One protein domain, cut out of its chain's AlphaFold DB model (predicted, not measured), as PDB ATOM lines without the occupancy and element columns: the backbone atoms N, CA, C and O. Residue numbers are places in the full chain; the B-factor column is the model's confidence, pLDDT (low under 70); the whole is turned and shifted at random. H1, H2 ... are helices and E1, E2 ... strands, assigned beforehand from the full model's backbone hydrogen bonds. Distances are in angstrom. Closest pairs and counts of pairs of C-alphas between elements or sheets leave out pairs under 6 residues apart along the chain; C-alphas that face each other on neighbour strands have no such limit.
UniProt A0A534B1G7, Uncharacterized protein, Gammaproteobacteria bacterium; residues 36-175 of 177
ATOM      1  N   LEU A  36     120.358 135.740 146.207       91.06
ATOM      2  CA  LEU A  36     120.190 135.534 147.646       91.06
ATOM      3  C   LEU A  36     119.729 136.825 148.336       91.06
ATOM      4  O   LEU A  36     120.259 137.902 148.090       91.06
ATOM      5  N   THR A  37     118.761 136.716 149.249       92.69
ATOM      6  CA  THR A  37     118.378 137.807 150.161       92.69
ATOM      7  C   THR A  37     118.548 137.346 151.601       92.69
ATOM      8  O   THR A  37     117.967 136.338 152.002       92.69
ATOM      9  N   LEU A  38     119.331 138.087 152.382       93.25
ATOM     10  CA  LEU A  38     119.611 137.809 153.789       93.25
ATOM     11  C   LEU A  38     119.146 138.978 154.652       93.25
ATOM     12  O   LEU A  38     119.352 140.139 154.304       93.25
ATOM     13  N   VAL A  39     118.579 138.676 155.815       93.50
ATOM     14  CA  VAL A  39     118.279 139.673 156.848       93.50
ATOM     15  C   VAL A  39     119.045 139.279 158.095       93.50
ATOM     16  O   VAL A  39     118.891 138.168 158.600       93.50
ATOM     17  N   GLY A  40     119.893 140.175 158.590       92.56
ATOM     18  CA  GLY A  40     120.767 139.820 159.697       92.56
ATOM     19  C   GLY A  40     121.716 140.926 160.107       92.56
ATOM     20  O   GLY A  40     121.545 142.099 159.765       92.56
ATOM     21  N   ARG A  41     122.724 140.524 160.875       92.19
ATOM     22  CA  ARG A  41     123.808 141.410 161.282       92.19
ATOM     23  C   ARG A  41     124.964 141.270 160.313       92.19
ATOM     24  O   ARG A  41     125.368 140.159 159.981       92.19
ATOM     25  N   VAL A  42     125.485 142.408 159.889       92.25
ATOM     26  CA  VAL A  42     126.527 142.521 158.884       92.25
ATOM     27  C   VAL A  42     127.791 143.070 159.526       92.25
ATOM     28  O   VAL A  42     127.767 144.031 160.304       92.25
ATOM     29  N   PHE A  43     128.901 142.439 159.182       91.50
ATOM     30  CA  PHE A  43     130.246 142.902 159.459       91.50
ATOM     31  C   PHE A  43     130.912 143.235 158.125       91.50
ATOM     32  O   PHE A  43     130.909 142.411 157.215       91.50
ATOM     33  N   VAL A  44     131.440 144.450 158.000       91.56
ATOM     34  CA  VAL A  44     132.140 144.918 156.798       91.56
ATOM     35  C   VAL A  44     133.541 145.318 157.206       91.56
ATOM     36  O   VAL A  44     133.703 146.194 158.061       91.56
ATOM     37  N   GLU A  45     134.530 144.695 156.575       89.44
ATOM     38  CA  GLU A  45     135.933 144.858 156.923       89.44
ATOM     39  C   GLU A  45     136.797 145.075 155.679       89.44
ATOM     40  O   GLU A  45     136.867 144.203 154.807       89.44
ATOM     41  N   PRO A  46     137.497 146.217 155.580       88.12
ATOM     42  CA  PRO A  46     138.508 146.404 154.558       88.12
ATOM     43  C   PRO A  46     139.744 145.582 154.932       88.12
ATOM     44  O   PRO A  46     140.409 145.859 155.929       88.12
ATOM     45  N   VAL A  47     140.065 144.591 154.106       86.00
ATOM     46  CA  VAL A  47     141.258 143.749 154.263       86.00
ATOM     47  C   VAL A  47     142.507 144.519 153.851       86.00
ATOM     48  O   VAL A  47     143.553 144.444 154.496       86.00
ATOM     49  N   ASP A  48     142.411 145.249 152.740       85.56
ATOM     50  CA  ASP A  48     143.455 146.149 152.278       85.56
ATOM     51  C   ASP A  48     142.895 147.246 151.364       85.56
ATOM     52  O   ASP A  48     141.699 147.509 151.304       85.56
ATOM     53  N   ALA A  49     143.793 147.905 150.637       86.00
ATOM     54  CA  ALA A  49     143.485 148.983 149.719       86.00
ATOM     55  C   ALA A  49     142.562 148.599 148.542       86.00
ATOM     56  O   ALA A  49     142.162 149.499 147.807       86.00
ATOM     57  N   ARG A  50     142.266 147.317 148.305       88.06
ATOM     58  CA  ARG A  50     141.427 146.834 147.189       88.06
ATOM     59  C   ARG A  50     140.377 145.809 147.599       88.06
ATOM     60  O   ARG A  50     139.433 145.594 146.847       88.06
ATOM     61  N   ARG A  51     140.549 145.160 148.748       89.12
ATOM     62  CA  ARG A  51     139.753 144.002 149.152       89.12
ATOM     63  C   ARG A  51     138.865 144.314 150.345       89.12
ATOM     64  O   ARG A  51     139.333 144.879 151.336       89.12
ATOM     65  N   ILE A  52     137.602 143.914 150.252       90.19
ATOM     66  CA  ILE A  52     136.609 144.053 151.322       90.19
ATOM     67  C   ILE A  52     135.979 142.691 151.593       90.19
ATOM     68  O   ILE A  52     135.550 142.000 150.671       90.19
ATOM     69  N   LEU A  53     135.909 142.333 152.870       91.44
ATOM     70  CA  LEU A  53     135.156 141.192 153.360       91.44
ATOM     71  C   LEU A  53     133.830 141.675 153.943       91.44
ATOM     72  O   LEU A  53     133.791 142.624 154.730       91.44
ATOM     73  N   VAL A  54     132.751 140.991 153.581       93.06
ATOM     74  CA  VAL A  54     131.433 141.163 154.187       93.06
ATOM     75  C   VAL A  54     131.012 139.835 154.786       93.06
ATOM     76  O   VAL A  54     130.923 138.841 154.074       93.06
ATOM     77  N   ALA A  55     130.723 139.815 156.078       92.88
ATOM     78  CA  ALA A  55     130.165 138.652 156.747       92.88
ATOM     79  C   ALA A  55     128.741 138.936 157.213       92.88
ATOM     80  O   ALA A  55     128.439 140.039 157.677       92.88
ATOM     81  N   VAL A  56     127.871 137.936 157.099       93.12
ATOM     82  CA  VAL A  56     126.467 138.033 157.497       93.12
ATOM     83  C   VAL A  56     126.125 136.911 158.464       93.12
ATOM     84  O   VAL A  56     126.323 135.726 158.185       93.12
ATOM     85  N   THR A  57     125.560 137.313 159.593       91.62
ATOM     86  CA  THR A  57     124.990 136.438 160.612       91.62
ATOM     87  C   THR A  57     123.469 136.567 160.543       91.62
ATOM     88  O   THR A  57     122.930 137.628 160.876       91.62
ATOM     89  N   THR A  58     122.762 135.513 160.121       85.44
ATOM     90  CA  THR A  58     121.281 135.517 160.072       85.44
ATOM     91  C   THR A  58     120.641 134.922 161.328       85.44
ATOM     92  O   THR A  58     119.439 135.058 161.556       85.44
ATOM     93  N   ARG A  59     121.457 134.313 162.196       80.25
ATOM     94  CA  ARG A  59     121.045 133.679 163.451       80.25
ATOM     95  C   ARG A  59     121.368 134.515 164.685       80.25
ATOM     96  O   ARG A  59     122.129 135.476 164.658       80.25
ATOM     97  N   THR A  60     120.796 134.116 165.817       76.88
ATOM     98  CA  THR A  60     120.998 134.781 167.112       76.88
ATOM     99  C   THR A  60     122.288 134.374 167.824       76.88
ATOM    100  O   THR A  60     122.673 135.039 168.779       76.88
ATOM    101  N   ASP A  61     122.949 133.301 167.384       75.56
ATOM    102  CA  ASP A  61     124.182 132.761 167.984       75.56
ATOM    103  C   ASP A  61     125.450 133.551 167.611       75.56
ATOM    104  O   ASP A  61     126.538 133.234 168.087       75.56
ATOM    105  N   GLY A  62     125.318 134.596 166.788       69.25
ATOM    106  CA  GLY A  62     126.414 135.502 166.448       69.25
ATOM    107  C   GLY A  62     127.344 134.986 165.350       69.25
ATOM    108  O   GLY A  62     128.075 135.785 164.764       69.25
ATOM    109  N   ALA A  63     127.265 133.701 165.007       77.94
ATOM    110  CA  ALA A  63     128.173 133.071 164.064       77.94
ATOM    111  C   ALA A  63     127.816 133.446 162.618       77.94
ATOM    112  O   ALA A  63     126.675 133.288 162.183       77.94
ATOM    113  N   SER A  64     128.794 133.946 161.870       76.00
ATOM    114  CA  SER A  64     128.637 134.290 160.462       76.00
ATOM    115  C   SER A  64     128.452 133.038 159.622       76.00
ATOM    116  O   SER A  64     129.190 132.061 159.741       76.00
ATOM    117  N   GLU A  65     127.442 133.089 158.766       84.94
ATOM    118  CA  GLU A  65     127.020 131.976 157.917       84.94
ATOM    119  C   GLU A  65     127.341 132.242 156.455       84.94
ATOM    120  O   GLU A  65     127.578 131.305 155.702       84.94
ATOM    121  N   HIS A  66     127.374 133.515 156.062       91.19
ATOM    122  CA  HIS A  66     127.666 133.929 154.699       91.19
ATOM    123  C   HIS A  66     128.850 134.883 154.701       91.19
ATOM    124  O   HIS A  66     128.885 135.827 155.493       91.19
ATOM    125  N   LEU A  67     129.796 134.637 153.804       91.44
ATOM    126  CA  LEU A  67     130.934 135.506 153.545       91.44
ATOM    127  C   LEU A  67     130.894 135.933 152.083       91.44
ATOM    128  O   LEU A  67     130.728 135.098 151.197       91.44
ATOM    129  N   PHE A  68     131.092 137.219 151.838       92.31
ATOM    130  CA  PHE A  68     131.286 137.780 150.514       92.31
ATOM    131  C   PHE A  68     132.657 138.439 150.463       92.31
ATOM    132  O   PHE A  68     132.993 139.253 151.329       92.31
ATOM    133  N   LEU A  69     133.453 138.082 149.460       90.81
ATOM    134  CA  LEU A  69     134.794 138.625 149.265       90.81
ATOM    135  C   LEU A  69     134.807 139.423 147.972       90.81
ATOM    136  O   LEU A  69     134.626 138.869 146.887       90.81
ATOM    137  N   TYR A  70     135.004 140.729 148.103       90.44
ATOM    138  CA  TYR A  70     135.039 141.661 146.987       90.44
ATOM    139  C   TYR A  70     136.466 142.121 146.713       90.44
ATOM    140  O   TYR A  70     137.162 142.565 147.634       90.44
ATOM    141  N   THR A  71     136.866 142.106 145.442       89.44
ATOM    142  CA  THR A  71     138.134 142.685 144.988       89.44
ATOM    143  C   THR A  71     137.874 143.796 143.984       89.44
ATOM    144  O   THR A  71     137.293 143.572 142.926       89.44
ATOM    145  N   ALA A  72     138.351 145.001 144.278       88.06
ATOM    146  CA  ALA A  72     138.359 146.108 143.331       88.06
ATOM    147  C   ALA A  72     139.541 146.007 142.351       88.06
ATOM    148  O   ALA A  72     140.664 145.663 142.734       88.06
ATOM    149  N   SER A  73     139.328 146.396 141.095       86.06
ATOM    150  CA  SER A  73     140.395 146.502 140.088       86.06
ATOM    151  C   SER A  73     141.323 147.694 140.341       86.06
ATOM    152  O   SER A  73     142.493 147.682 139.944       86.06
ATOM    153  N   ARG A  74     140.842 148.698 141.084       84.62
ATOM    154  CA  ARG A  74     141.614 149.860 141.540       84.62
ATOM    155  C   ARG A  74     141.578 150.012 143.053       84.62
ATOM    156  O   ARG A  74     140.804 149.379 143.758       84.62
ATOM    157  N   ARG A  75     142.462 150.876 143.558       86.44
ATOM    158  CA  ARG A  75     142.494 151.236 144.976       86.44
ATOM    159  C   ARG A  75     141.169 151.881 145.386       86.44
ATOM    160  O   ARG A  75     140.727 152.834 144.752       86.44
ATOM    161  N   LEU A  76     140.598 151.385 146.473       82.94
ATOM    162  CA  LEU A  76     139.423 151.934 147.124       82.94
ATOM    163  C   LEU A  76     139.754 153.328 147.665       82.94
ATOM    164  O   LEU A  76     140.723 153.505 148.405       82.94
ATOM    165  N   THR A  77     138.955 154.319 147.282       81.19
ATOM    166  CA  THR A  77     139.050 155.691 147.804       81.19
ATOM    167  C   THR A  77     138.376 155.833 149.165       81.19
ATOM    168  O   THR A  77     138.709 156.734 149.928       81.19
ATOM    169  N   VAL A  78     137.454 154.919 149.477       81.56
ATOM    170  CA  VAL A  78     136.733 154.829 150.745       81.56
ATOM    171  C   VAL A  78     136.786 153.380 151.220       81.56
ATOM    172  O   VAL A  78     136.561 152.459 150.436       81.56
ATOM    173  N   SER A  79     137.078 153.174 152.502       81.94
ATOM    174  CA  SER A  79     137.155 151.850 153.127       81.94
ATOM    175  C   SER A  79     136.078 151.747 154.208       81.94
ATOM    176  O   SER A  79     136.346 152.108 155.357       81.94
ATOM    177  N   PRO A  80     134.844 151.336 153.856       84.69
ATOM    178  CA  PRO A  80     133.761 151.250 154.823       84.69
ATOM    179  C   PRO A  80     134.096 150.194 155.869       84.69
ATOM    180  O   PRO A  80     134.643 149.139 155.554       84.69
ATOM    181  N   ARG A  81     133.744 150.485 157.119       88.25
ATOM    182  CA  ARG A  81     133.849 149.539 158.224       88.25
ATOM    183  C   ARG A  81     132.547 149.563 158.999       88.25
ATOM    184  O   ARG A  81     132.071 150.633 159.377       88.25
ATOM    185  N   ALA A  82     131.982 148.391 159.242       87.81
ATOM    186  CA  ALA A  82     130.756 148.253 160.012       87.81
ATOM    187  C   ALA A  82     130.856 147.025 160.909       87.81
ATOM    188  O   ALA A  82     131.287 145.961 160.469       87.81
ATOM    189  N   ARG A  83     130.444 147.175 162.168       86.25
ATOM    190  CA  ARG A  83     130.388 146.076 163.134       86.25
ATOM    191  C   ARG A  83     128.958 145.927 163.605       86.25
ATOM    192  O   ARG A  83     128.358 146.909 164.035       86.25
ATOM    193  N   ASN A  84     128.432 144.705 163.539       85.94
ATOM    194  CA  ASN A  84     127.109 144.374 164.066       85.94
ATOM    195  C   ASN A  84     125.973 145.229 163.454       85.94
ATOM    196  O   ASN A  84     125.004 145.567 164.135       85.94
ATOM    197  N   LEU A  85     126.098 145.595 162.174       90.38
ATOM    198  CA  LEU A  85     125.126 146.425 161.464       90.38
ATOM    199  C   LEU A  85     123.888 145.600 161.117       90.38
ATOM    200  O   LEU A  85     123.980 144.658 160.339       90.38
ATOM    201  N   GLN A  86     122.720 145.959 161.644       93.75
ATOM    202  CA  GLN A  86     121.474 145.330 161.204       93.75
ATOM    203  C   GLN A  86     121.136 145.803 159.783       93.75
ATOM    204  O   GLN A  86     120.953 147.005 159.567       93.75
ATOM    205  N   ALA A  87     121.037 144.878 158.831       94.19
ATOM    206  CA  ALA A  87     120.795 145.200 157.427       94.19
ATOM    207  C   ALA A  87     120.085 144.068 156.671       94.19
ATOM    208  O   ALA A  87     120.060 142.912 157.105       94.19
ATOM    209  N   THR A  88     119.541 144.432 155.512       94.50
ATOM    210  CA  THR A  88     119.143 143.500 154.454       94.50
ATOM    211  C   THR A  88     120.251 143.451 153.410       94.50
ATOM    212  O   THR A  88     120.707 144.496 152.940       94.50
ATOM    213  N   VAL A  89     120.681 142.249 153.045       93.94
ATOM    214  CA  VAL A  89     121.717 142.002 152.043       93.94
ATOM    215  C   VAL A  89     121.081 141.312 150.847       93.94
ATOM    216  O   VAL A  89     120.512 140.234 150.996       93.94
ATOM    217  N   TYR A  90     121.176 141.935 149.680       92.50
ATOM    218  CA  TYR A  90     120.787 141.349 148.403       92.50
ATOM    219  C   TYR A  90     122.053 140.999 147.625       92.50
ATOM    220  O   TYR A  90     122.939 141.843 147.490       92.50
ATOM    221  N   TYR A  91     122.140 139.770 147.142       90.62
ATOM    222  CA  TYR A  91     123.232 139.274 146.320       90.62
ATOM    223  C   TYR A  91     122.673 138.700 145.024       90.62
ATOM    224  O   TYR A  91     121.674 137.980 145.040       90.62
ATOM    225  N   GLU A  92     123.350 139.009 143.930       88.06
ATOM    226  CA  GLU A  92     123.112 138.478 142.596       88.06
ATOM    227  C   GLU A  92     124.472 138.170 141.978       88.06
ATOM    228  O   GLU A  92     125.319 139.063 141.895       88.06
ATOM    229  N   SER A  93     124.718 136.929 141.566       81.00
ATOM    230  CA  SER A  93     126.065 136.496 141.160       81.00
ATOM    231  C   SER A  93     126.621 137.293 139.973       81.00
ATOM    232  O   SER A  93     127.810 137.612 139.935       81.00
ATOM    233  N   THR A  94     125.749 137.699 139.048       81.56
ATOM    234  CA  THR A  94     126.089 138.516 137.873       81.56
ATOM    235  C   THR A  94     125.981 140.018 138.107       81.56
ATOM    236  O   THR A  94     126.377 140.787 137.238       81.56
ATOM    237  N   GLY A  95     125.408 140.434 139.236       80.56
ATOM    238  CA  GLY A  95     125.043 141.819 139.505       80.56
ATOM    239  C   GLY A  95     125.868 142.454 140.619       80.56
ATOM    240  O   GLY A  95     126.403 143.555 140.482       80.56
ATOM    241  N   GLY A  96     126.034 141.746 141.730       88.75
ATOM    242  CA  GLY A  96     126.787 142.239 142.867       88.75
ATOM    243  C   GLY A  96     126.135 141.986 144.215       88.75
ATOM    244  O   GLY A  96     125.300 141.103 144.388       88.75
ATOM    245  N   LEU A  97     126.548 142.783 145.195       91.12
ATOM    246  CA  LEU A  97     126.082 142.746 146.575       91.12
ATOM    247  C   LEU A  97     125.600 144.132 146.992       91.12
ATOM    248  O   LEU A  97     126.367 145.093 146.957       91.12
ATOM    249  N   ARG A  98     124.368 144.232 147.476       92.12
ATOM    250  CA  ARG A  98     123.817 145.451 148.066       92.12
ATOM    251  C   ARG A  98     123.481 145.229 149.531       92.12
ATOM    252  O   ARG A  98     122.747 144.308 149.876       92.12
ATOM    253  N   ILE A  99     123.969 146.116 150.389       92.94
ATOM    254  CA  ILE A  99     123.724 146.116 151.831       92.94
ATOM    255  C   ILE A  99     122.894 147.351 152.158       92.94
ATOM    256  O   ILE A  99     123.367 148.479 152.017       92.94
ATOM    257  N   THR A 100     121.665 147.131 152.611       92.12
ATOM    258  CA  THR A 100     120.727 148.190 152.994       92.12
ATOM    259  C   THR A 100     120.563 148.190 154.515       92.12
ATOM    260  O   THR A 100     119.935 147.273 155.053       92.12
ATOM    261  N   PRO A 101     121.136 149.174 155.228       91.94
ATOM    262  CA  PRO A 101     120.975 149.309 156.671       91.94
ATOM    263  C   PRO A 101     119.509 149.413 157.093       91.94
ATOM    264  O   PRO A 101     118.707 150.071 156.438       91.94
ATOM    265  N   ALA A 102     119.162 148.823 158.237       89.31
ATOM    266  CA  ALA A 102     117.820 148.949 158.810       89.31
ATOM    267  C   ALA A 102     117.548 150.340 159.424       89.31
ATOM    268  O   ALA A 102     116.401 150.664 159.723       89.31
ATOM    269  N   ARG A 103     118.594 151.147 159.659       80.88
ATOM    270  CA  ARG A 103     118.517 152.509 160.213       80.88
ATOM    271  C   ARG A 103     119.223 153.492 159.280       80.88
ATOM    272  O   ARG A 103     120.282 153.165 158.755       80.88
ATOM    273  N   GLY A 104     118.642 154.681 159.111       67.50
ATOM    274  CA  GLY A 104     119.058 155.680 158.112       67.50
ATOM    275  C   GLY A 104     120.396 156.380 158.374       67.50
ATOM    276  O   GLY A 104     120.845 157.160 157.543       67.50
ATOM    277  N   ASP A 105     121.036 156.111 159.508       75.00
ATOM    278  CA  ASP A 105     122.297 156.743 159.914       75.00
ATOM    279  C   ASP A 105     123.507 156.151 159.161       75.00
ATOM    280  O   ASP A 105     124.585 156.746 159.129       75.00
ATOM    281  N   TYR A 106     123.337 154.966 158.562       80.06
ATOM    282  CA  TYR A 106     124.359 154.278 157.779       80.06
ATOM    283  C   TYR A 106     124.076 154.389 156.282       80.06
ATOM    284  O   TYR A 106     122.933 154.317 155.835       80.06
ATOM    285  N   GLN A 107     125.150 154.505 155.502       85.50
ATOM    286  CA  GLN A 107     125.087 154.495 154.044       85.50
ATOM    287  C   GLN A 107     124.764 153.095 153.507       85.50
ATOM    288  O   GLN A 107     125.212 152.083 154.054       85.50
ATOM    289  N   ILE A 108     124.022 153.049 152.402       87.94
ATOM    290  CA  ILE A 108     123.840 151.845 151.589       87.94
ATOM    291  C   ILE A 108     125.183 151.524 150.934       87.94
ATOM    292  O   ILE A 108     125.797 152.397 150.321       87.94
ATOM    293  N   LEU A 109     125.640 150.277 151.051       89.81
ATOM    294  CA  LEU A 109     126.866 149.815 150.397       89.81
ATOM    295  C   LEU A 109     126.509 148.952 149.191       89.81
ATOM    296  O   LEU A 109     125.659 148.070 149.300       89.81
ATOM    297  N   GLU A 110     127.170 149.178 148.061       89.75
ATOM    298  CA  GLU A 110     126.903 148.449 146.821       89.75
ATOM    299  C   GLU A 110     128.210 148.015 146.150       89.75
ATOM    300  O   GLU A 110     129.035 148.847 145.779       89.75
ATOM    301  N   PHE A 111     128.407 146.712 145.991       89.06
ATOM    302  CA  PHE A 111     129.559 146.101 145.336       89.06
ATOM    303  C   PHE A 111     129.101 145.523 144.009       89.06
ATOM    304  O   PHE A 111     128.416 144.512 143.998       89.06
ATOM    305  N   VAL A 112     129.452 146.165 142.905       85.50
ATOM    306  CA  VAL A 112     128.925 145.827 141.582       85.50
ATOM    307  C   VAL A 112     129.855 144.860 140.864       85.50
ATOM    308  O   VAL A 112     131.071 145.072 140.853       85.50
ATOM    309  N   VAL A 113     129.268 143.837 140.242       81.12
ATOM    310  CA  VAL A 113     129.911 142.924 139.295       81.12
ATOM    311  C   VAL A 113     129.342 143.208 137.911       81.12
ATOM    312  O   VAL A 113     128.144 143.111 137.700       81.12
ATOM    313  N   GLY A 114     130.205 143.579 136.967       67.88
ATOM    314  CA  GLY A 114     129.791 143.867 135.593       67.88
ATOM    315  C   GLY A 114     129.067 145.212 135.399       67.88
ATOM    316  O   GLY A 114     128.751 145.916 136.356       67.88
ATOM    317  N   PRO A 115     128.862 145.629 134.137       59.44
ATOM    318  CA  PRO A 115     128.270 146.925 133.803       59.44
ATOM    319  C   PRO A 115     126.745 146.985 133.997       59.44
ATOM    320  O   PRO A 115     126.203 148.086 134.065       59.44
ATOM    321  N   ASP A 116     126.075 145.832 134.095       55.19
ATOM    322  CA  ASP A 116     124.613 145.717 134.009       55.19
ATOM    323  C   ASP A 116     123.893 145.808 135.362       55.19
ATOM    324  O   ASP A 116     122.665 145.879 135.404       55.19
ATOM    325  N   PHE A 117     124.622 145.850 136.484       60.47
ATOM    326  CA  PHE A 117     123.993 146.167 137.762       60.47
ATOM    327  C   PHE A 117     123.680 147.657 137.794       60.47
ATOM    328  O   PHE A 117     124.552 148.504 138.039       60.47
ATOM    329  N   GLU A 118     122.419 147.986 137.527       54.88
ATOM    330  CA  GLU A 118     121.921 149.339 137.697       54.88
ATOM    331  C   GLU A 118     122.013 149.731 139.172       54.88
ATOM    332  O   GLU A 118     121.131 149.498 139.992       54.88
ATOM    333  N   SER A 119     123.133 150.367 139.499       52.91
ATOM    334  CA  SER A 119     123.321 151.096 140.736       52.91
ATOM    335  C   SER A 119     122.191 152.109 140.855       52.91
ATOM    336  O   SER A 119     122.198 153.133 140.166       52.91
ATOM    337  N   HIS A 120     121.220 151.828 141.720       53.44
ATOM    338  CA  HIS A 120     120.110 152.730 142.015       53.44
ATOM    339  C   HIS A 120     120.625 153.919 142.847       53.44
ATOM    340  O   HIS A 120     120.310 154.072 144.027       53.44
ATOM    341  N   ARG A 121     121.480 154.754 142.245       50.34
ATOM    342  CA  ARG A 121     121.947 156.032 142.791       50.34
ATOM    343  C   ARG A 121     120.805 157.035 142.725       50.34
ATOM    344  O   ARG A 121     120.749 157.856 141.813       50.34
ATOM    345  N   THR A 122     119.897 156.966 143.683       47.84
ATOM    346  CA  THR A 122     118.844 157.980 143.837       47.84
ATOM    347  C   THR A 122     119.191 159.054 144.867       47.84
ATOM    348  O   THR A 122     118.584 160.119 144.848       47.84
ATOM    349  N   ASP A 123     120.204 158.849 145.709       52.06
ATOM    350  CA  ASP A 123     120.550 159.769 146.791       52.06
ATOM    351  C   ASP A 123     121.995 159.581 147.297       52.06
ATOM    352  O   ASP A 123     122.619 158.532 147.139       52.06
ATOM    353  N   GLY A 124     122.557 160.627 147.917       55.66
ATOM    354  CA  GLY A 124     123.930 160.657 148.453       55.66
ATOM    355  C   GLY A 124     124.202 159.705 149.629       55.66
ATOM    356  O   GLY A 124     125.256 159.795 150.254       55.66
ATOM    357  N   SER A 125     123.257 158.815 149.941       61.31
ATOM    358  CA  SER A 125     123.352 157.771 150.960       61.31
ATOM    359  C   SER A 125     124.011 156.486 150.437       61.31
ATOM    360  O   SER A 125     124.269 155.585 151.230       61.31
ATOM    361  N   LEU A 126     124.307 156.389 149.132       75.31
ATOM    362  CA  LEU A 126     124.883 155.200 148.500       75.31
ATOM    363  C   LEU A 126     126.400 155.317 148.278       75.31
ATOM    364  O   LEU A 126     126.876 156.177 147.531       75.31
ATOM    365  N   LEU A 127     127.154 154.373 148.845       81.19
ATOM    366  CA  LEU A 127     128.571 154.153 148.567       81.19
ATOM    367  C   LEU A 127     128.735 152.919 147.671       81.19
ATOM    368  O   LEU A 127     128.527 151.787 148.102       81.19
ATOM    369  N   GLY A 128     129.112 153.157 146.413       80.19
ATOM    370  CA  GLY A 128     129.207 152.117 145.386       80.19
ATOM    371  C   GLY A 128     130.637 151.817 144.932       80.19
ATOM    372  O   GLY A 128     131.422 152.741 144.700       80.19
ATOM    373  N   PHE A 129     130.934 150.537 144.715       83.81
ATOM    374  CA  PHE A 129     132.201 149.994 144.223       83.81
ATOM    375  C   PHE A 129     131.974 149.342 142.853       83.81
ATOM    376  O   PHE A 129     131.397 148.263 142.767       83.81
ATOM    377  N   LYS A 130     132.377 150.027 141.774       76.00
ATOM    378  CA  LYS A 130     131.972 149.684 140.393       76.00
ATOM    379  C   LYS A 130     133.051 149.043 139.530       76.00
ATOM    380  O   LYS A 130     132.747 148.429 138.519       76.00
ATOM    381  N   GLU A 131     134.313 149.190 139.909       77.25
ATOM    382  CA  GLU A 131     135.430 148.616 139.165       77.25
ATOM    383  C   GLU A 131     135.946 147.399 139.938       77.25
ATOM    384  O   GLU A 131     136.793 147.536 140.822       77.25
ATOM    385  N   THR A 132     135.388 146.220 139.654       84.12
ATOM    386  CA  THR A 132     135.704 144.965 140.353       84.12
ATOM    387  C   THR A 132     136.517 144.003 139.490       84.12
ATOM    388  O   THR A 132     136.346 143.964 138.275       84.12
ATOM    389  N   LEU A 133     137.407 143.243 140.127       86.25
ATOM    390  CA  LEU A 133     137.988 142.014 139.577       86.25
ATOM    391  C   LEU A 133     137.078 140.814 139.862       86.25
ATOM    392  O   LEU A 133     137.002 139.884 139.069       86.25
ATOM    393  N   GLY A 134     136.316 140.878 140.954       87.75
ATOM    394  CA  GLY A 134     135.235 139.946 141.208       87.75
ATOM    395  C   GLY A 134     134.617 140.091 142.592       87.75
ATOM    396  O   GLY A 134     135.110 140.802 143.478       87.75
ATOM    397  N   LEU A 135     133.544 139.332 142.767       89.44
ATOM    398  CA  LEU A 135     132.844 139.105 144.017       89.44
ATOM    399  C   LEU A 135     132.555 137.610 144.107       89.44
ATOM    400  O   LEU A 135     132.035 137.029 143.160       89.44
ATOM    401  N   VAL A 136     132.872 136.998 145.239       88.12
ATOM    402  CA  VAL A 136     132.581 135.580 145.490       88.12
ATOM    403  C   VAL A 136     131.796 135.430 146.780       88.12
ATOM    404  O   VAL A 136     132.005 136.190 147.731       88.12
ATOM    405  N   HIS A 137     130.902 134.446 146.811       90.62
ATOM    406  CA  HIS A 137     130.086 134.088 147.965       90.62
ATOM    407  C   HIS A 137     130.503 132.712 148.503       90.62
ATOM    408  O   HIS A 137     130.652 131.746 147.756       90.62
ATOM    409  N   TYR A 138     130.674 132.628 149.822       85.75
ATOM    410  CA  TYR A 138     130.866 131.385 150.562       85.75
ATOM    411  C   TYR A 138     129.803 131.222 151.642       85.75
ATOM    412  O   TYR A 138     129.418 132.180 152.322       85.75
ATOM    413  N   VAL A 139     129.392 129.978 151.864       86.62
ATOM    414  CA  VAL A 139     128.733 129.576 153.107       86.62
ATOM    415  C   VAL A 139     129.825 129.153 154.089       86.62
ATOM    416  O   VAL A 139     130.573 128.211 153.829       86.62
ATOM    417  N   ALA A 140     129.958 129.873 155.201       78.00
ATOM    418  CA  ALA A 140     131.021 129.650 156.176       78.00
ATOM    419  C   ALA A 140     130.832 128.314 156.915       78.00
ATOM    420  O   ALA A 140     129.806 128.088 157.565       78.00
ATOM    421  N   ASN A 141     131.839 127.439 156.842       71.44
ATOM    422  CA  ASN A 141     131.891 126.195 157.606       71.44
ATOM    423  C   ASN A 141     133.346 125.821 157.985       71.44
ATOM    424  O   ASN A 141     134.140 125.568 157.076       71.44
ATOM    425  N   PRO A 142     133.703 125.743 159.287       73.25
ATOM    426  CA  PRO A 142     132.916 126.188 160.439       73.25
ATOM    427  C   PRO A 142     132.490 127.657 160.349       73.25
ATOM    428  O   PRO A 142     133.089 128.466 159.646       73.25
ATOM    429  N   ARG A 143     131.408 127.989 161.054       80.88
ATOM    430  CA  ARG A 143     130.900 129.361 161.128       80.88
ATOM    431  C   ARG A 143     131.864 130.218 161.940       80.88
ATOM    432  O   ARG A 143     132.235 129.818 163.041       80.88
ATOM    433  N   LEU A 144     132.218 131.386 161.412       82.25
ATOM    434  CA  LEU A 144     133.183 132.301 162.026       82.25
ATOM    435  C   LEU A 144     132.478 133.302 162.942       82.25
ATOM    436  O   LEU A 144     131.451 133.873 162.579       82.25
ATOM    437  N   GLN A 145     133.018 133.541 164.126       84.19
ATOM    438  CA  GLN A 145     132.547 134.574 165.043       84.19
ATOM    439  C   GLN A 145     133.076 135.952 164.633       84.19
ATOM    440  O   GLN A 145     134.145 136.079 164.040       84.19
ATOM    441  N   ALA A 146     132.369 137.016 165.027       75.44
ATOM    442  CA  ALA A 146     132.792 138.390 164.733       75.44
ATOM    443  C   ALA A 146     134.232 138.685 165.199       75.44
ATOM    444  O   ALA A 146     134.997 139.298 164.466       75.44
ATOM    445  N   VAL A 147     134.630 138.184 166.374       79.12
ATOM    446  CA  VAL A 147     135.995 138.356 166.907       79.12
ATOM    447  C   VAL A 147     137.070 137.726 166.014       79.12
ATOM    448  O   VAL A 147     138.166 138.264 165.894       79.12
ATOM    449  N   GLU A 148     136.758 136.618 165.346       83.75
ATOM    450  CA  GLU A 148     137.681 135.953 164.422       83.75
ATOM    451  C   GLU A 148     137.811 136.759 163.125       83.75
ATOM    452  O   GLU A 148     138.908 136.906 162.595       83.75
ATOM    453  N   LEU A 149     136.706 137.355 162.665       79.44
ATOM    454  CA  LEU A 149     136.672 138.224 161.486       79.44
ATOM    455  C   LEU A 149     137.378 139.572 161.699       79.44
ATOM    456  O   LEU A 149     137.812 140.214 160.745       79.44
ATOM    457  N   GLU A 150     137.510 140.017 162.944       75.44
ATOM    458  CA  GLU A 150     138.275 141.220 163.284       75.44
ATOM    459  C   GLU A 150     139.785 140.990 163.243       75.44
ATOM    460  O   GLU A 150     140.539 141.926 162.981       75.44
ATOM    461  N   ALA A 151     140.221 139.748 163.465       74.56
ATOM    462  CA  ALA A 151     141.625 139.356 163.406       74.56
ATOM    463  C   ALA A 151     142.140 139.176 161.965       74.56
ATOM    464  O   ALA A 151     143.285 138.769 161.763       74.56
ATOM    465  N   ILE A 152     141.308 139.472 160.960       72.62
ATOM    466  CA  ILE A 152     141.666 139.357 159.549       72.62
ATOM    467  C   ILE A 152     142.687 140.432 159.201       72.62
ATOM    468  O   ILE A 152     142.373 141.591 158.921       72.62
ATOM    469  N   HIS A 153     143.940 140.015 159.174       62.66
ATOM    470  CA  HIS A 153     145.054 140.784 158.653       62.66
ATOM    471  C   HIS A 153     145.771 139.928 157.607       62.66
ATOM    472  O   HIS A 153     145.684 138.704 157.646       62.66
ATOM    473  N   LYS A 154     146.451 140.555 156.636       58.25
ATOM    474  CA  LYS A 154     147.235 139.812 155.634       58.25
ATOM    475  C   LYS A 154     148.200 138.867 156.351       58.25
ATOM    476  O   LYS A 154     149.114 139.333 157.027       58.25
ATOM    477  N   THR A 155     148.000 137.564 156.204       52.94
ATOM    478  CA  THR A 155     148.891 136.542 156.753       52.94
ATOM    479  C   THR A 155     149.922 136.146 155.701       52.94
ATOM    480  O   THR A 155     149.624 136.141 154.508       52.94
ATOM    481  N   GLY A 156     151.144 135.830 156.140       54.69
ATOM    482  CA  GLY A 156     152.225 135.387 155.252       54.69
ATOM    483  C   GLY A 156     151.937 134.055 154.551       54.69
ATOM    484  O   GLY A 156     152.409 133.863 153.442       54.69
ATOM    485  N   ASP A 157     151.087 133.208 155.139       58.81
ATOM    486  CA  ASP A 157     150.824 131.811 154.736       58.81
ATOM    487  C   ASP A 157     150.012 131.631 153.433       58.81
ATOM    488  O   ASP A 157     149.594 130.527 153.089       58.81
ATOM    489  N   CYS A 158     149.756 132.702 152.683       63.00
ATOM    490  CA  CYS A 158     149.013 132.663 151.423       63.00
ATOM    491  C   CYS A 158     149.870 132.180 150.229       63.00
ATOM    492  O   CYS A 158     149.694 132.650 149.110       63.00
ATOM    493  N   ASP A 159     150.792 131.239 150.436       54.72
ATOM    494  CA  ASP A 159     151.929 130.950 149.543       54.72
ATOM    495  C   ASP A 159     151.571 130.532 148.103       54.72
ATOM    496  O   ASP A 159     152.365 130.742 147.186       54.72
ATOM    497  N   GLN A 160     150.370 129.996 147.855       54.78
ATOM    498  CA  GLN A 160     149.918 129.643 146.497       54.78
ATOM    499  C   GLN A 160     149.305 130.821 145.720       54.78
ATOM    500  O   GLN A 160     149.327 130.815 144.489       54.78
ATOM    501  N   ALA A 161     148.792 131.843 146.413       57.59
ATOM    502  CA  ALA A 161     148.323 133.095 145.815       57.59
ATOM    503  C   ALA A 161     148.409 134.249 146.845       57.59
ATOM    504  O   ALA A 161     147.379 134.733 147.328       57.59
ATOM    505  N   PRO A 162     149.625 134.738 147.174       52.06
ATOM    506  CA  PRO A 162     149.885 135.627 148.324       52.06
ATOM    507  C   PRO A 162     149.083 136.927 148.315       52.06
ATOM    508  O   PRO A 162     148.845 137.570 149.335       52.06
ATOM    509  N   GLN A 163     148.671 137.334 147.120       57.72
ATOM    510  CA  GLN A 163     147.999 138.601 146.864       57.72
ATOM    511  C   GLN A 163     146.473 138.460 146.917       57.72
ATOM    512  O   GLN A 163     145.772 139.469 146.977       57.72
ATOM    513  N   ALA A 164     145.975 137.221 146.932       68.75
ATOM    514  CA  ALA A 164     144.584 136.882 146.699       68.75
ATOM    515  C   ALA A 164     143.937 136.109 147.851       68.75
ATOM    516  O   ALA A 164     142.763 135.835 147.742       68.75
ATOM    517  N   CYS A 165     144.598 135.787 148.968       75.56
ATOM    518  CA  CYS A 165     143.890 135.216 150.125       75.56
ATOM    519  C   CYS A 165     144.110 135.963 151.442       75.56
ATOM    520  O   CYS A 165     144.950 136.866 151.532       75.56
ATOM    521  N   VAL A 166     143.290 135.617 152.437       76.12
ATOM    522  CA  VAL A 166     143.449 135.967 153.856       76.12
ATOM    523  C   VAL A 166     143.251 134.723 154.715       76.12
ATOM    524  O   VAL A 166     142.448 133.867 154.344       76.12
ATOM    525  N   ALA A 167     143.941 134.631 155.853       77.31
ATOM    526  CA  ALA A 167     143.690 133.578 156.831       77.31
ATOM    527  C   ALA A 167     142.843 134.082 158.007       77.31
ATOM    528  O   ALA A 167     143.090 135.163 158.543       77.31
ATOM    529  N   VAL A 168     141.847 133.288 158.408       77.69
ATOM    530  CA  VAL A 168     140.886 133.607 159.475       77.69
ATOM    531  C   VAL A 168     140.555 132.338 160.239       77.69
ATOM    532  O   VAL A 168     140.110 131.373 159.628       77.69
ATOM    533  N   ALA A 169     140.783 132.306 161.554       77.25
ATOM    534  CA  ALA A 169     140.532 131.119 162.387       77.25
ATOM    535  C   ALA A 169     141.101 129.802 161.797       77.25
ATOM    536  O   ALA A 169     140.487 128.742 161.889       77.25
ATOM    537  N   GLY A 170     142.269 129.867 161.145       73.94
ATOM    538  CA  GLY A 170     142.901 128.714 160.488       73.94
ATOM    539  C   GLY A 170     142.334 128.344 159.109       73.94
ATOM    540  O   GLY A 170     142.780 127.359 158.526       73.94
ATOM    541  N   GLN A 171     141.389 129.116 158.567       76.12
ATOM    542  CA  GLN A 171     140.858 128.965 157.210       76.12
ATOM    543  C   GLN A 171     141.499 129.951 156.243       76.12
ATOM    544  O   GLN A 171     141.683 131.114 156.588       76.12
ATOM    545  N   PHE A 172     141.745 129.518 155.007       79.38
ATOM    546  CA  PHE A 172     142.194 130.387 153.921       79.38
ATOM    547  C   PHE A 172     141.011 130.789 153.043       79.38
ATOM    548  O   PHE A 172     140.339 129.936 152.467       79.38
ATOM    549  N   LEU A 173     140.772 132.092 152.929       81.25
ATOM    550  CA  LEU A 173     139.695 132.666 152.129       81.25
ATOM    551  C   LEU A 173     140.278 133.319 150.867       81.25
ATOM    552  O   LEU A 173     140.936 134.361 150.986       81.25
ATOM    553  N   PRO A 174     140.079 132.733 149.671       82.56
ATOM    554  CA  PRO A 174     140.570 133.300 148.425       82.56
ATOM    555  C   PRO A 174     139.619 134.385 147.905       82.56
ATOM    556  O   PRO A 174     138.471 134.140 147.557       82.56
ATOM    557  N   PHE A 175     140.124 135.607 147.838       86.06
ATOM    558  CA  PHE A 175     139.563 136.705 147.073       86.06
ATOM    559  C   PHE A 175     139.705 136.460 145.562       86.06
ATOM    560  O   PHE A 175     140.724 135.930 145.115       86.06
TER     561      PHE A 175
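What this domain is: This is residues 36 to 175 of the 177 residues of an uncharacterized protein of Gammaproteobacteria bacterium (UniProt A0A534B1G7). One twisted sheet of eight strands is folded back on itself like a flattened, incompletely closed barrel, with E7 E6 E5 E4 facing E2 E3 E8 and E1 as the hinge. A small hairpin, E9 and E10, lies outside the E2 E3 E8 leaf, and the short helix H1 only grazes the sheet. The printed part has 140 residues, mostly strand, in the order E1 to E8, H1, E9, E10; the large sheet, E7 E6 E5 E4 E1 E2 E3 E8, is mixed, and the small one is antiparallel. It is compact, with a radius of gyration of the C-alphas of 14.2 A and spans of 43 by 35 by 23 A.

Where its parts are: E1, residues 36 to 46, begins at C-alpha 36 (120.190, 135.534, 147.646), bends by 100 degrees at residue 39 and is 22.4 A long. E2 is residues 51 to 57, 20.2 A, and E3 residues 64 to 72, 23.0 A. E4, residues 82 to 92, 21.4 A, bends by 100 degrees at residue 85. E5 is residues 96 to 101, E6 108 to 112 and E7 126 to 129. E8, residues 132 to 144, 25.2 A, bends by 103 degrees at residue 141. H1 is residues 146 to 150, E9 165 to 168 and E10 171 to 174, ending at C-alpha 174 (140.570, 133.300, 148.425).

How they stand to each other: E1 E2 E3 and E4 E5 E6 are meanders, each strand the antiparallel neighbour of the one before. E1 E2 E3 E4 form a Greek key, a meander whose first strand is the antiparallel neighbour of the fourth strand. At the hinge, N 43 and O 55 of E1 and E2 are 2.9 A apart, and N 38 and O 89 of E1 and E4 are 2.8 A apart, within hydrogen-bond range. Edge strand E8 is antiparallel to E3, with N 67 and O 138 at 2.9 A; edge strand E7 is parallel to E6, with N 127 and O 108 at 2.8 A. E7 and E8 meet only through their link. The closest C-alphas of E6 and E8, Val 112 and Thr 132, are 6.9 A apart. E8 and E10 are near each other. In the E9 and E10 hairpin, N 168 and O 171 are 2.8 A apart. The closest C-alphas of H1 and E9, Glu 148 and Val 168, are 6.3 A apart. In H1 every O i to N i+4 pair is within hydrogen-bond range.

The domain as a whole: The C-alphas farthest apart, Thr 122 and Asp 159, are 43.1 A apart. The printed part has no cut. The links E6 to E7 and H1 to E9 are long. Mean pLDDT of the printed part is 80.1; residues 62, 104, 114 to 125 and 153 to 164 are under 70.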